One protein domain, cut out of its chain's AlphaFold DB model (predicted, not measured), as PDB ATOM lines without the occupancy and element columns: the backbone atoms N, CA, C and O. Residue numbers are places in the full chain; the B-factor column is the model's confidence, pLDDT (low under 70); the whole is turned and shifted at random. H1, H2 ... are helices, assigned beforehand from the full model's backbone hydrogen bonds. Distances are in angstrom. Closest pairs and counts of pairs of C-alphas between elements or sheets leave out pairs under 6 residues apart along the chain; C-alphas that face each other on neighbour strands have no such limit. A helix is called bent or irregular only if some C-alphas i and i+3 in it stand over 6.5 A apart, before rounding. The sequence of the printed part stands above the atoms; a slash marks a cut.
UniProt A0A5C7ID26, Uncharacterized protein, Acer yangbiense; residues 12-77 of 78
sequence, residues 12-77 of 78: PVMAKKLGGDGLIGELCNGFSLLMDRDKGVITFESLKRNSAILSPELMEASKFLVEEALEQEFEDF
ATOM      1  N   PRO A  12      40.769   9.401 -19.441       93.56
ATOM      2  CA  PRO A  12      41.422   9.317 -18.134       93.56
ATOM      3  C   PRO A  12      40.434   9.053 -16.991       93.56
ATOM      4  O   PRO A  12      40.729   8.302 -16.057       93.56
ATOM      5  N   VAL A  13      39.237   9.643 -17.063       94.81
ATOM      6  CA  VAL A  13      38.179   9.448 -16.062       94.81
ATOM      7  C   VAL A  13      37.625   8.029 -16.147       94.81
ATOM      8  O   VAL A  13      37.437   7.387 -15.113       94.81
ATOM      9  N   MET A  14      37.393   7.524 -17.360       93.44
ATOM     10  CA  MET A  14      36.927   6.156 -17.584       93.44
ATOM     11  C   MET A  14      37.973   5.131 -17.139       93.44
ATOM     12  O   MET A  14      37.631   4.231 -16.380       93.44
ATOM     13  N   ALA A  15      39.248   5.312 -17.493       95.50
ATOM     14  CA  ALA A  15      40.347   4.449 -17.054       95.50
ATOM     15  C   ALA A  15      40.479   4.422 -15.524       95.50
ATOM     16  O   ALA A  15      40.679   3.362 -14.937       95.50
ATOM     17  N   LYS A  16      40.310   5.573 -14.854       96.88
ATOM     18  CA  LYS A  16      40.315   5.648 -13.384       96.88
ATOM     19  C   LYS A  16      39.146   4.886 -12.749       96.88
ATOM     20  O   LYS A  16      39.305   4.358 -11.652       96.88
ATOM     21  N   LYS A  17      37.974   4.862 -13.392       96.50
ATOM     22  CA  LYS A  17      36.760   4.213 -12.864       96.50
ATOM     23  C   LYS A  17      36.676   2.722 -13.195       96.50
ATOM     24  O   LYS A  17      36.259   1.947 -12.345       96.50
ATOM     25  N   LEU A  18      37.034   2.345 -14.419       95.75
ATOM     26  CA  LEU A  18      36.854   1.003 -14.983       95.75
ATOM     27  C   LEU A  18      38.142   0.167 -14.957       95.75
ATOM     28  O   LEU A  18      38.088  -1.049 -15.125       95.75
ATOM     29  N   GLY A  19      39.301   0.799 -14.758       96.12
ATOM     30  CA  GLY A  19      40.602   0.187 -15.018       96.12
ATOM     31  C   GLY A  19      40.934   0.143 -16.516       96.12
ATOM     32  O   GLY A  19      40.096   0.448 -17.366       96.12
ATOM     33  N   GLY A  20      42.177  -0.229 -16.841       93.69
ATOM     34  CA  GLY A  20      42.648  -0.322 -18.229       93.69
ATOM     35  C   GLY A  20      41.870  -1.357 -19.042       93.69
ATOM     36  O   GLY A  20      41.305  -1.023 -20.079       93.69
ATOM     37  N   ASP A  21      41.765  -2.584 -18.530       95.94
ATOM     38  CA  ASP A  21      41.057  -3.674 -19.215       95.94
ATOM     39  C   ASP A  21      39.556  -3.392 -19.360       95.94
ATOM     40  O   ASP A  21      38.971  -3.673 -20.404       95.94
ATOM     41  N   GLY A  22      38.941  -2.782 -18.340       96.25
ATOM     42  CA  GLY A  22      37.535  -2.382 -18.385       96.25
ATOM     43  C   GLY A  22      37.274  -1.318 -19.450       96.25
ATOM     44  O   GLY A  22      36.341  -1.454 -20.235       96.25
ATOM     45  N   LEU A  23      38.138  -0.300 -19.543       96.12
ATOM     46  CA  LEU A  23      38.049   0.709 -20.600       96.12
ATOM     47  C   LEU A  23      38.190   0.083 -21.995       96.12
ATOM     48  O   LEU A  23      37.386   0.377 -22.876       96.12
ATOM     49  N   ILE A  24      39.183  -0.785 -22.201       96.44
ATOM     50  CA  ILE A  24      39.367  -1.468 -23.490       96.44
ATOM     51  C   ILE A  24      38.140  -2.321 -23.833       96.44
ATOM     52  O   ILE A  24      37.678  -2.276 -24.972       96.44
ATOM     53  N   GLY A  25      37.567  -3.031 -22.858       97.19
ATOM     54  CA  GLY A  25      36.336  -3.800 -23.040       97.19
ATOM     55  C   GLY A  25      35.169  -2.941 -23.533       97.19
ATOM     56  O   GLY A  25      34.543  -3.276 -24.539       97.19
ATOM     57  N   GLU A  26      34.917  -1.801 -22.888       96.38
ATOM     58  CA  GLU A  26      33.849  -0.877 -23.296       96.38
ATOM     59  C   GLU A  26      34.089  -0.277 -24.688       96.38
ATOM     60  O   GLU A  26      33.166  -0.205 -25.503       96.38
ATOM     61  N   LEU A  27      35.334   0.086 -25.016       95.25
ATOM     62  CA  LEU A  27      35.684   0.582 -26.351       95.25
ATOM     63  C   LEU A  27      35.469  -0.487 -27.430       95.25
ATOM     64  O   LEU A  27      34.906  -0.193 -28.486       95.25
ATOM     65  N   CYS A  28      35.863  -1.736 -27.168       96.44
ATOM     66  CA  CYS A  28      35.625  -2.855 -28.079       96.44
ATOM     67  C   CYS A  28      34.130  -3.137 -28.270       96.44
ATOM     68  O   CYS A  28      33.700  -3.412 -29.395       96.44
ATOM     69  N   ASN A  29      33.335  -3.037 -27.203       94.75
ATOM     70  CA  ASN A  29      31.884  -3.198 -27.266       94.75
ATOM     71  C   ASN A  29      31.246  -2.091 -28.112       94.75
ATOM     72  O   ASN A  29      30.493  -2.390 -29.038       94.75
ATOM     73  N   GLY A  30      31.599  -0.828 -27.852       93.50
ATOM     74  CA  GLY A  30      31.123   0.319 -28.626       93.50
ATOM     75  C   GLY A  30      31.503   0.224 -30.105       93.50
ATOM     76  O   GLY A  30      30.656   0.409 -30.977       93.50
ATOM     77  N   PHE A  31      32.745  -0.158 -30.408       95.38
ATOM     78  CA  PHE A  31      33.186  -0.387 -31.785       95.38
ATOM     79  C   PHE A  31      32.386  -1.507 -32.460       95.38
ATOM     80  O   PHE A  31      31.849  -1.312 -33.548       95.38
ATOM     81  N   SER A  32      32.239  -2.657 -31.795       95.69
ATOM     82  CA  SER A  32      31.494  -3.813 -32.320       95.69
ATOM     83  C   SER A  32      30.015  -3.510 -32.567       95.69
ATOM     84  O   SER A  32      29.379  -4.132 -33.420       95.69
ATOM     85  N   LEU A  33      29.461  -2.566 -31.809       95.25
ATOM     86  CA  LEU A  33      28.091  -2.094 -31.936       95.25
ATOM     87  C   LEU A  33      27.911  -1.159 -33.140       95.25
ATOM     88  O   LEU A  33      26.860  -1.184 -33.775       95.25
ATOM     89  N   LEU A  34      28.927  -0.364 -33.485       95.56
ATOM     90  CA  LEU A  34      28.881   0.611 -34.584       95.56
ATOM     91  C   LEU A  34      29.449   0.083 -35.913       95.56
ATOM     92  O   LEU A  34      29.169   0.649 -36.973       95.56
ATOM     93  N   MET A  35      30.257  -0.977 -35.877       96.56
ATOM     94  CA  MET A  35      30.934  -1.496 -37.061       96.56
ATOM     95  C   MET A  35      29.989  -2.211 -38.031       96.56
ATOM     96  O   MET A  35      28.997  -2.836 -37.649       96.56
ATOM     97  N   ASP A  36      30.357  -2.170 -39.307       97.81
ATOM     98  CA  ASP A  36      29.905  -3.131 -40.300       97.81
ATOM     99  C   ASP A  36      30.556  -4.484 -39.972       97.81
ATOM    100  O   ASP A  36      31.784  -4.598 -39.941       97.81
ATOM    101  N   ARG A  37      29.739  -5.503 -39.682       94.81
ATOM    102  CA  ARG A  37      30.243  -6.812 -39.239       94.81
ATOM    103  C   ARG A  37      30.956  -7.588 -40.337       94.81
ATOM    104  O   ARG A  37      31.841  -8.373 -40.011       94.81
ATOM    105  N   ASP A  38      30.602  -7.358 -41.594       96.56
ATOM    106  CA  ASP A  38      31.207  -8.065 -42.719       96.56
ATOM    107  C   ASP A  38      32.566  -7.451 -43.069       96.56
ATOM    108  O   ASP A  38      33.500  -8.157 -43.448       96.56
ATOM    109  N   LYS A  39      32.700  -6.128 -42.901       96.12
ATOM    110  CA  LYS A  39      33.943  -5.392 -43.194       96.12
ATOM    111  C   LYS A  39      34.869  -5.233 -41.987       96.12
ATOM    112  O   LYS A  39      36.034  -4.889 -42.170       96.12
ATOM    113  N   GLY A  40      34.367  -5.437 -40.770       96.31
ATOM    114  CA  GLY A  40      35.129  -5.285 -39.524       96.31
ATOM    115  C   GLY A  40      35.542  -3.843 -39.205       96.31
ATOM    116  O   GLY A  40      36.447  -3.629 -38.403       96.31
ATOM    117  N   VAL A  41      34.914  -2.850 -39.841       96.94
ATOM    118  CA  VAL A  41      35.214  -1.420 -39.668       96.94
ATOM    119  C   VAL A  41      33.932  -0.608 -39.544       96.94
ATOM    120  O   VAL A  41      32.876  -1.012 -40.032       96.94
ATOM    121  N   ILE A  42      34.011   0.562 -38.912       96.62
ATOM    122  CA  ILE A  42      32.899   1.517 -38.903       96.62
ATOM    123  C   ILE A  42      32.829   2.173 -40.281       96.62
ATOM    124  O   ILE A  42      33.757   2.860 -40.705       96.62
ATOM    125  N   THR A  43      31.724   1.948 -40.985       96.00
ATOM    126  CA  THR A  43      31.418   2.626 -42.246       96.00
ATOM    127  C   THR A  43      30.398   3.726 -41.999       96.00
ATOM    128  O   THR A  43      29.702   3.724 -40.985       96.00
ATOM    129  N   PHE A  44      30.267   4.660 -42.939       92.88
ATOM    130  CA  PHE A  44      29.232   5.688 -42.846       92.88
ATOM    131  C   PHE A  44      27.824   5.079 -42.717       92.88
ATOM    132  O   PHE A  44      27.023   5.525 -41.897       92.88
ATOM    133  N   GLU A  45      27.538   4.020 -43.478       93.81
ATOM    134  CA  GLU A  45      26.240   3.343 -43.432       93.81
ATOM    135  C   GLU A  45      26.007   2.609 -42.108       93.81
ATOM    136  O   GLU A  45      24.930   2.745 -41.523       93.81
ATOM    137  N   SER A  46      27.006   1.869 -41.607       95.31
ATOM    138  CA  SER A  46      26.879   1.156 -40.329       95.31
ATOM    139  C   SER A  46      26.735   2.130 -39.166       95.31
ATOM    140  O   SER A  46      25.876   1.932 -38.310       95.31
ATOM    141  N   LEU A  47      27.503   3.223 -39.183       92.38
ATOM    142  CA  LEU A  47      27.417   4.279 -38.187       92.38
ATOM    143  C   LEU A  47      26.026   4.905 -38.186       92.38
ATOM    144  O   LEU A  47      25.380   4.887 -37.147       92.38
ATOM    145  N   LYS A  48      25.536   5.382 -39.341       89.56
ATOM    146  CA  LYS A  48      24.212   6.015 -39.466       89.56
ATOM    147  C   LYS A  48      23.085   5.083 -39.022       89.56
ATOM    148  O   LYS A  48      22.154   5.512 -38.351       89.56
ATOM    149  N   ARG A  49      23.148   3.805 -39.399       90.31
ATOM    150  CA  ARG A  49      22.128   2.818 -39.030       90.31
ATOM    151  C   ARG A  49      22.146   2.508 -37.534       90.31
ATOM    152  O   ARG A  49      21.083   2.415 -36.927       90.31
ATOM    153  N   ASN A  50      23.325   2.299 -36.958       90.62
ATOM    154  CA  ASN A  50      23.442   1.803 -35.590       90.62
ATOM    155  C   ASN A  50      23.356   2.944 -34.564       90.62
ATOM    156  O   ASN A  50      22.801   2.738 -33.488       90.62
ATOM    157  N   SER A  51      23.812   4.157 -34.898       88.12
ATOM    158  CA  SER A  51      23.653   5.342 -34.041       88.12
ATOM    159  C   SER A  51      22.184   5.728 -33.857       88.12
ATOM    160  O   SER A  51      21.789   6.061 -32.742       88.12
ATOM    161  N   ALA A  52      21.365   5.571 -34.906       84.75
ATOM    162  CA  ALA A  52      19.914   5.771 -34.874       84.75
ATOM    163  C   ALA A  52      19.217   4.997 -33.749       84.75
ATOM    164  O   ALA A  52      18.216   5.446 -33.199       84.75
ATOM    165  N   ILE A  53      19.733   3.804 -33.447       81.75
ATOM    166  CA  ILE A  53      19.162   2.888 -32.460       81.75
ATOM    167  C   ILE A  53      19.622   3.267 -31.047       81.75
ATOM    168  O   ILE A  53      18.888   3.051 -30.086       81.75
ATOM    169  N   LEU A  54      20.832   3.816 -30.913       81.56
ATOM    170  CA  LEU A  54      21.459   4.101 -29.621       81.56
ATOM    171  C   LEU A  54      21.019   5.431 -29.023       81.56
ATOM    172  O   LEU A  54      20.829   5.519 -27.813       81.56
ATOM    173  N   SER A  55      20.869   6.454 -29.858       79.81
ATOM    174  CA  SER A  55      20.293   7.730 -29.448       79.81
ATOM    175  C   SER A  55      19.602   8.376 -30.646       79.81
ATOM    176  O   SER A  55      20.254   9.035 -31.465       79.81
ATOM    177  N   PRO A  56      18.279   8.188 -30.767       77.88
ATOM    178  CA  PRO A  56      17.464   8.888 -31.754       77.88
ATOM    179  C   PRO A  56      17.643  10.410 -31.672       77.88
ATOM    180  O   PRO A  56      17.706  11.087 -32.696       77.88
ATOM    181  N   GLU A  57      17.809  10.939 -30.459       81.19
ATOM    182  CA  GLU A  57      17.998  12.367 -30.190       81.19
ATOM    183  C   GLU A  57      19.320  12.883 -30.760       81.19
ATOM    184  O   GLU A  57      19.353  13.965 -31.339       81.19
ATOM    185  N   LEU A  58      20.404  12.106 -30.644       77.62
ATOM    186  CA  LEU A  58      21.693  12.449 -31.247       77.62
ATOM    187  C   LEU A  58      21.579  12.539 -32.773       77.62
ATOM    188  O   LEU A  58      22.229  13.379 -33.396       77.62
ATOM    189  N   MET A  59      20.754  11.689 -33.385       80.25
ATOM    190  CA  MET A  59      20.582  11.692 -34.834       80.25
ATOM    191  C   MET A  59      19.722  12.867 -35.316       80.25
ATOM    192  O   MET A  59      20.075  13.493 -36.315       80.25
ATOM    193  N   GLU A  60      18.674  13.228 -34.572       80.81
ATOM    194  CA  GLU A  60      17.907  14.462 -34.805       80.81
ATOM    195  C   GLU A  60      18.770  15.715 -34.609       80.81
ATOM    196  O   GLU A  60      18.787  16.597 -35.466       80.81
ATOM    197  N   ALA A  61      19.571  15.766 -33.540       79.50
ATOM    198  CA  ALA A  61      20.508  16.862 -33.308       79.50
ATOM    199  C   ALA A  61      21.558  16.960 -34.427       79.50
ATOM    200  O   ALA A  61      21.859  18.053 -34.896       79.50
ATOM    201  N   SER A  62      22.075  15.825 -34.910       79.62
ATOM    202  CA  SER A  62      23.020  15.803 -36.035       79.62
ATOM    203  C   SER A  62      22.396  16.357 -37.317       79.62
ATOM    204  O   SER A  62      23.064  17.073 -38.058       79.62
ATOM    205  N   LYS A  63      21.120  16.058 -37.585       80.88
ATOM    206  CA  LYS A  63      20.384  16.609 -38.732       80.88
ATOM    207  C   LYS A  63      20.210  18.124 -38.608       80.88
ATOM    208  O   LYS A  63      20.478  18.832 -39.572       80.88
ATOM    209  N   PHE A  64      19.833  18.599 -37.423       83.56
ATOM    210  CA  PHE A  64      19.687  20.026 -37.136       83.56
ATOM    211  C   PHE A  64      21.002  20.795 -37.339       83.56
ATOM    212  O   PHE A  64      21.010  21.821 -38.008       83.56
ATOM    213  N   LEU A  65      22.129  20.264 -36.850       78.06
ATOM    214  CA  LEU A  65      23.446  20.892 -37.022       78.06
ATOM    215  C   LEU A  65      23.887  20.960 -38.491       78.06
ATOM    216  O   LEU A  65      24.543  21.919 -38.889       78.06
ATOM    217  N   VAL A  66      23.545  19.952 -39.302       80.38
ATOM    218  CA  VAL A  66      23.834  19.967 -40.746       80.38
ATOM    219  C   VAL A  66      22.983  21.016 -41.466       80.38
ATOM    220  O   VAL A  66      23.486  21.680 -42.367       80.38
ATOM    221  N   GLU A  67      21.721  21.183 -41.071       81.94
ATOM    222  CA  GLU A  67      20.840  22.229 -41.610       81.94
ATOM    223  C   GLU A  67      21.333  23.632 -41.212       81.94
ATOM    224  O   GLU A  67      21.496  24.479 -42.085       81.94
ATOM    225  N   GLU A  68      21.693  23.846 -39.942       81.31
ATOM    226  CA  GLU A  68      22.252  25.116 -39.451       81.31
ATOM    227  C   GLU A  68      23.582  25.476 -40.141       81.31
ATOM    228  O   GLU A  68      23.792  26.629 -40.517       81.31
ATOM    229  N   ALA A  69      24.467  24.496 -40.360       79.44
ATOM    230  CA  ALA A  69      25.733  24.712 -41.062       79.44
ATOM    231  C   ALA A  69      25.529  25.101 -42.537       79.44
ATOM    232  O   ALA A  69      26.258  25.942 -43.056       79.44
ATOM    233  N   LEU A  70      24.531  24.515 -43.210       76.75
ATOM    234  CA  LEU A  70      24.178  24.889 -44.580       76.75
ATOM    235  C   LEU A  70      23.578  26.297 -44.638       76.75
ATOM    236  O   LEU A  70      23.927  27.059 -45.531       76.75
ATOM    237  N   GLU A  71      22.710  26.662 -43.695       76.56
ATOM    238  CA  GLU A  71      22.126  28.008 -43.632       76.56
ATOM    239  C   GLU A  71      23.184  29.084 -43.341       76.56
ATOM    240  O   GLU A  71      23.161  30.142 -43.969       76.56
ATOM    241  N   GLN A  72      24.160  28.802 -42.470       71.12
ATOM    242  CA  GLN A  72      25.285  29.709 -42.213       71.12
ATOM    243  C   GLN A  72      26.166  29.932 -43.448       71.12
ATOM    244  O   GLN A  72      26.569  31.067 -43.692       71.12
ATOM    245  N   GLU A  73      26.419  28.906 -44.268       69.50
ATOM    246  CA  GLU A  73      27.177  29.100 -45.512       69.50
ATOM    247  C   GLU A  73      26.440  29.969 -46.540       69.50
ATOM    248  O   GLU A  73      27.093  30.604 -47.363       69.50
ATOM    249  N   PHE A  74      25.104  30.039 -46.508       62.00
ATOM    250  CA  PHE A  74      24.342  30.918 -47.405       62.00
ATOM    251  C   PHE A  74      24.314  32.385 -46.943       62.00
ATOM    252  O   PHE A  74      24.237  33.273 -47.793       62.00
ATOM    253  N   GLU A  75      24.424  32.655 -45.640       59.41
ATOM    254  CA  GLU A  75      24.453  34.022 -45.088       59.41
ATOM    255  C   GLU A  75      25.851  34.669 -45.141       59.41
ATOM    256  O   GLU A  75      25.950  35.892 -45.216       59.41
ATOM    257  N   ASP A  76      26.931  33.880 -45.205       61.19
ATOM    258  CA  ASP A  76      28.311  34.381 -45.365       61.19
ATOM    259  C   ASP A  76      28.613  34.934 -46.785       61.19
ATOM    260  O   ASP A  76      29.705  35.451 -47.040       61.19
ATOM    261  N   PHE A  77      27.660  34.862 -47.727       56.16
ATOM    262  CA  PHE A  77      27.781  35.405 -49.093       56.16
ATOM    263  C   PHE A  77      27.321  36.870 -49.259       56.16
ATOM    264  O   PHE A  77      27.210  37.336 -50.401       56.16
TER     265      PHE A  77
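This is residues 12 to 77 of the 78 residues of an uncharacterized protein of Acer yangbiense (UniProt A0A5C7ID26). A short helix, H2, makes the joint between two longer helices, H1 and H3, which reach away from it toward opposite ends of an open, elongated shape with few contacts. H1 is sharply kinked near residue 20, and residues 61 to 77, of which 61 to 75 belong to H3, stick out as a free arm. The printed part has 66 residues, with three named helices in the order H1, H2, H3 and no named strand; its class is all helix. It is only just extended, close to loose, with a radius of gyration of the C-alphas of 16.6 A and spans of 51 by 32 by 20 A.

H1, residues 12 to 34, begins at C-alpha 12 at (41.422, 9.317, -18.134) and measures 22.4 A from first to last C-alpha. It has a kink of 113 degrees near residue 20 and is irregular, with C-alphas 17 and 20 9.2 A apart. H2, residues 44 to 54, begins at C-alpha 44 at (29.232, 5.688, -42.846). H3, residues 56 to 75, measures 29.3 A and ends at C-alpha 75 at (24.453, 34.022, -45.088).

H1 touches H2 with residues 33 to 34 alone; their closest C-alphas, those of Leu 34 and Leu 47, are 5.3 A apart. The two run opposite ways at a steep tilt of 64 degrees. H2 and H3 touch only at the corner by their link, H3 with residues 58 to 59 alone; the closest C-alphas, those of Ala 52 and Met 59, are 6.0 A apart. They run opposite ways at a steep tilt of 54 degrees. H1 and H3 are apart. Each O i to N i+4 pair of H3 is within hydrogen-bond range, against 16 of 19 in H1 and 5 of 7 in H2.

The C-alphas of Asp 21 and Phe 77, the two farthest apart, are 51.0 A from each other. The printed part has no cut; the link from H1 to H2 is short and that from H2 to H3 is tight. The mean pLDDT of the printed part is 87.6, and residues 73 to 77 are under 70.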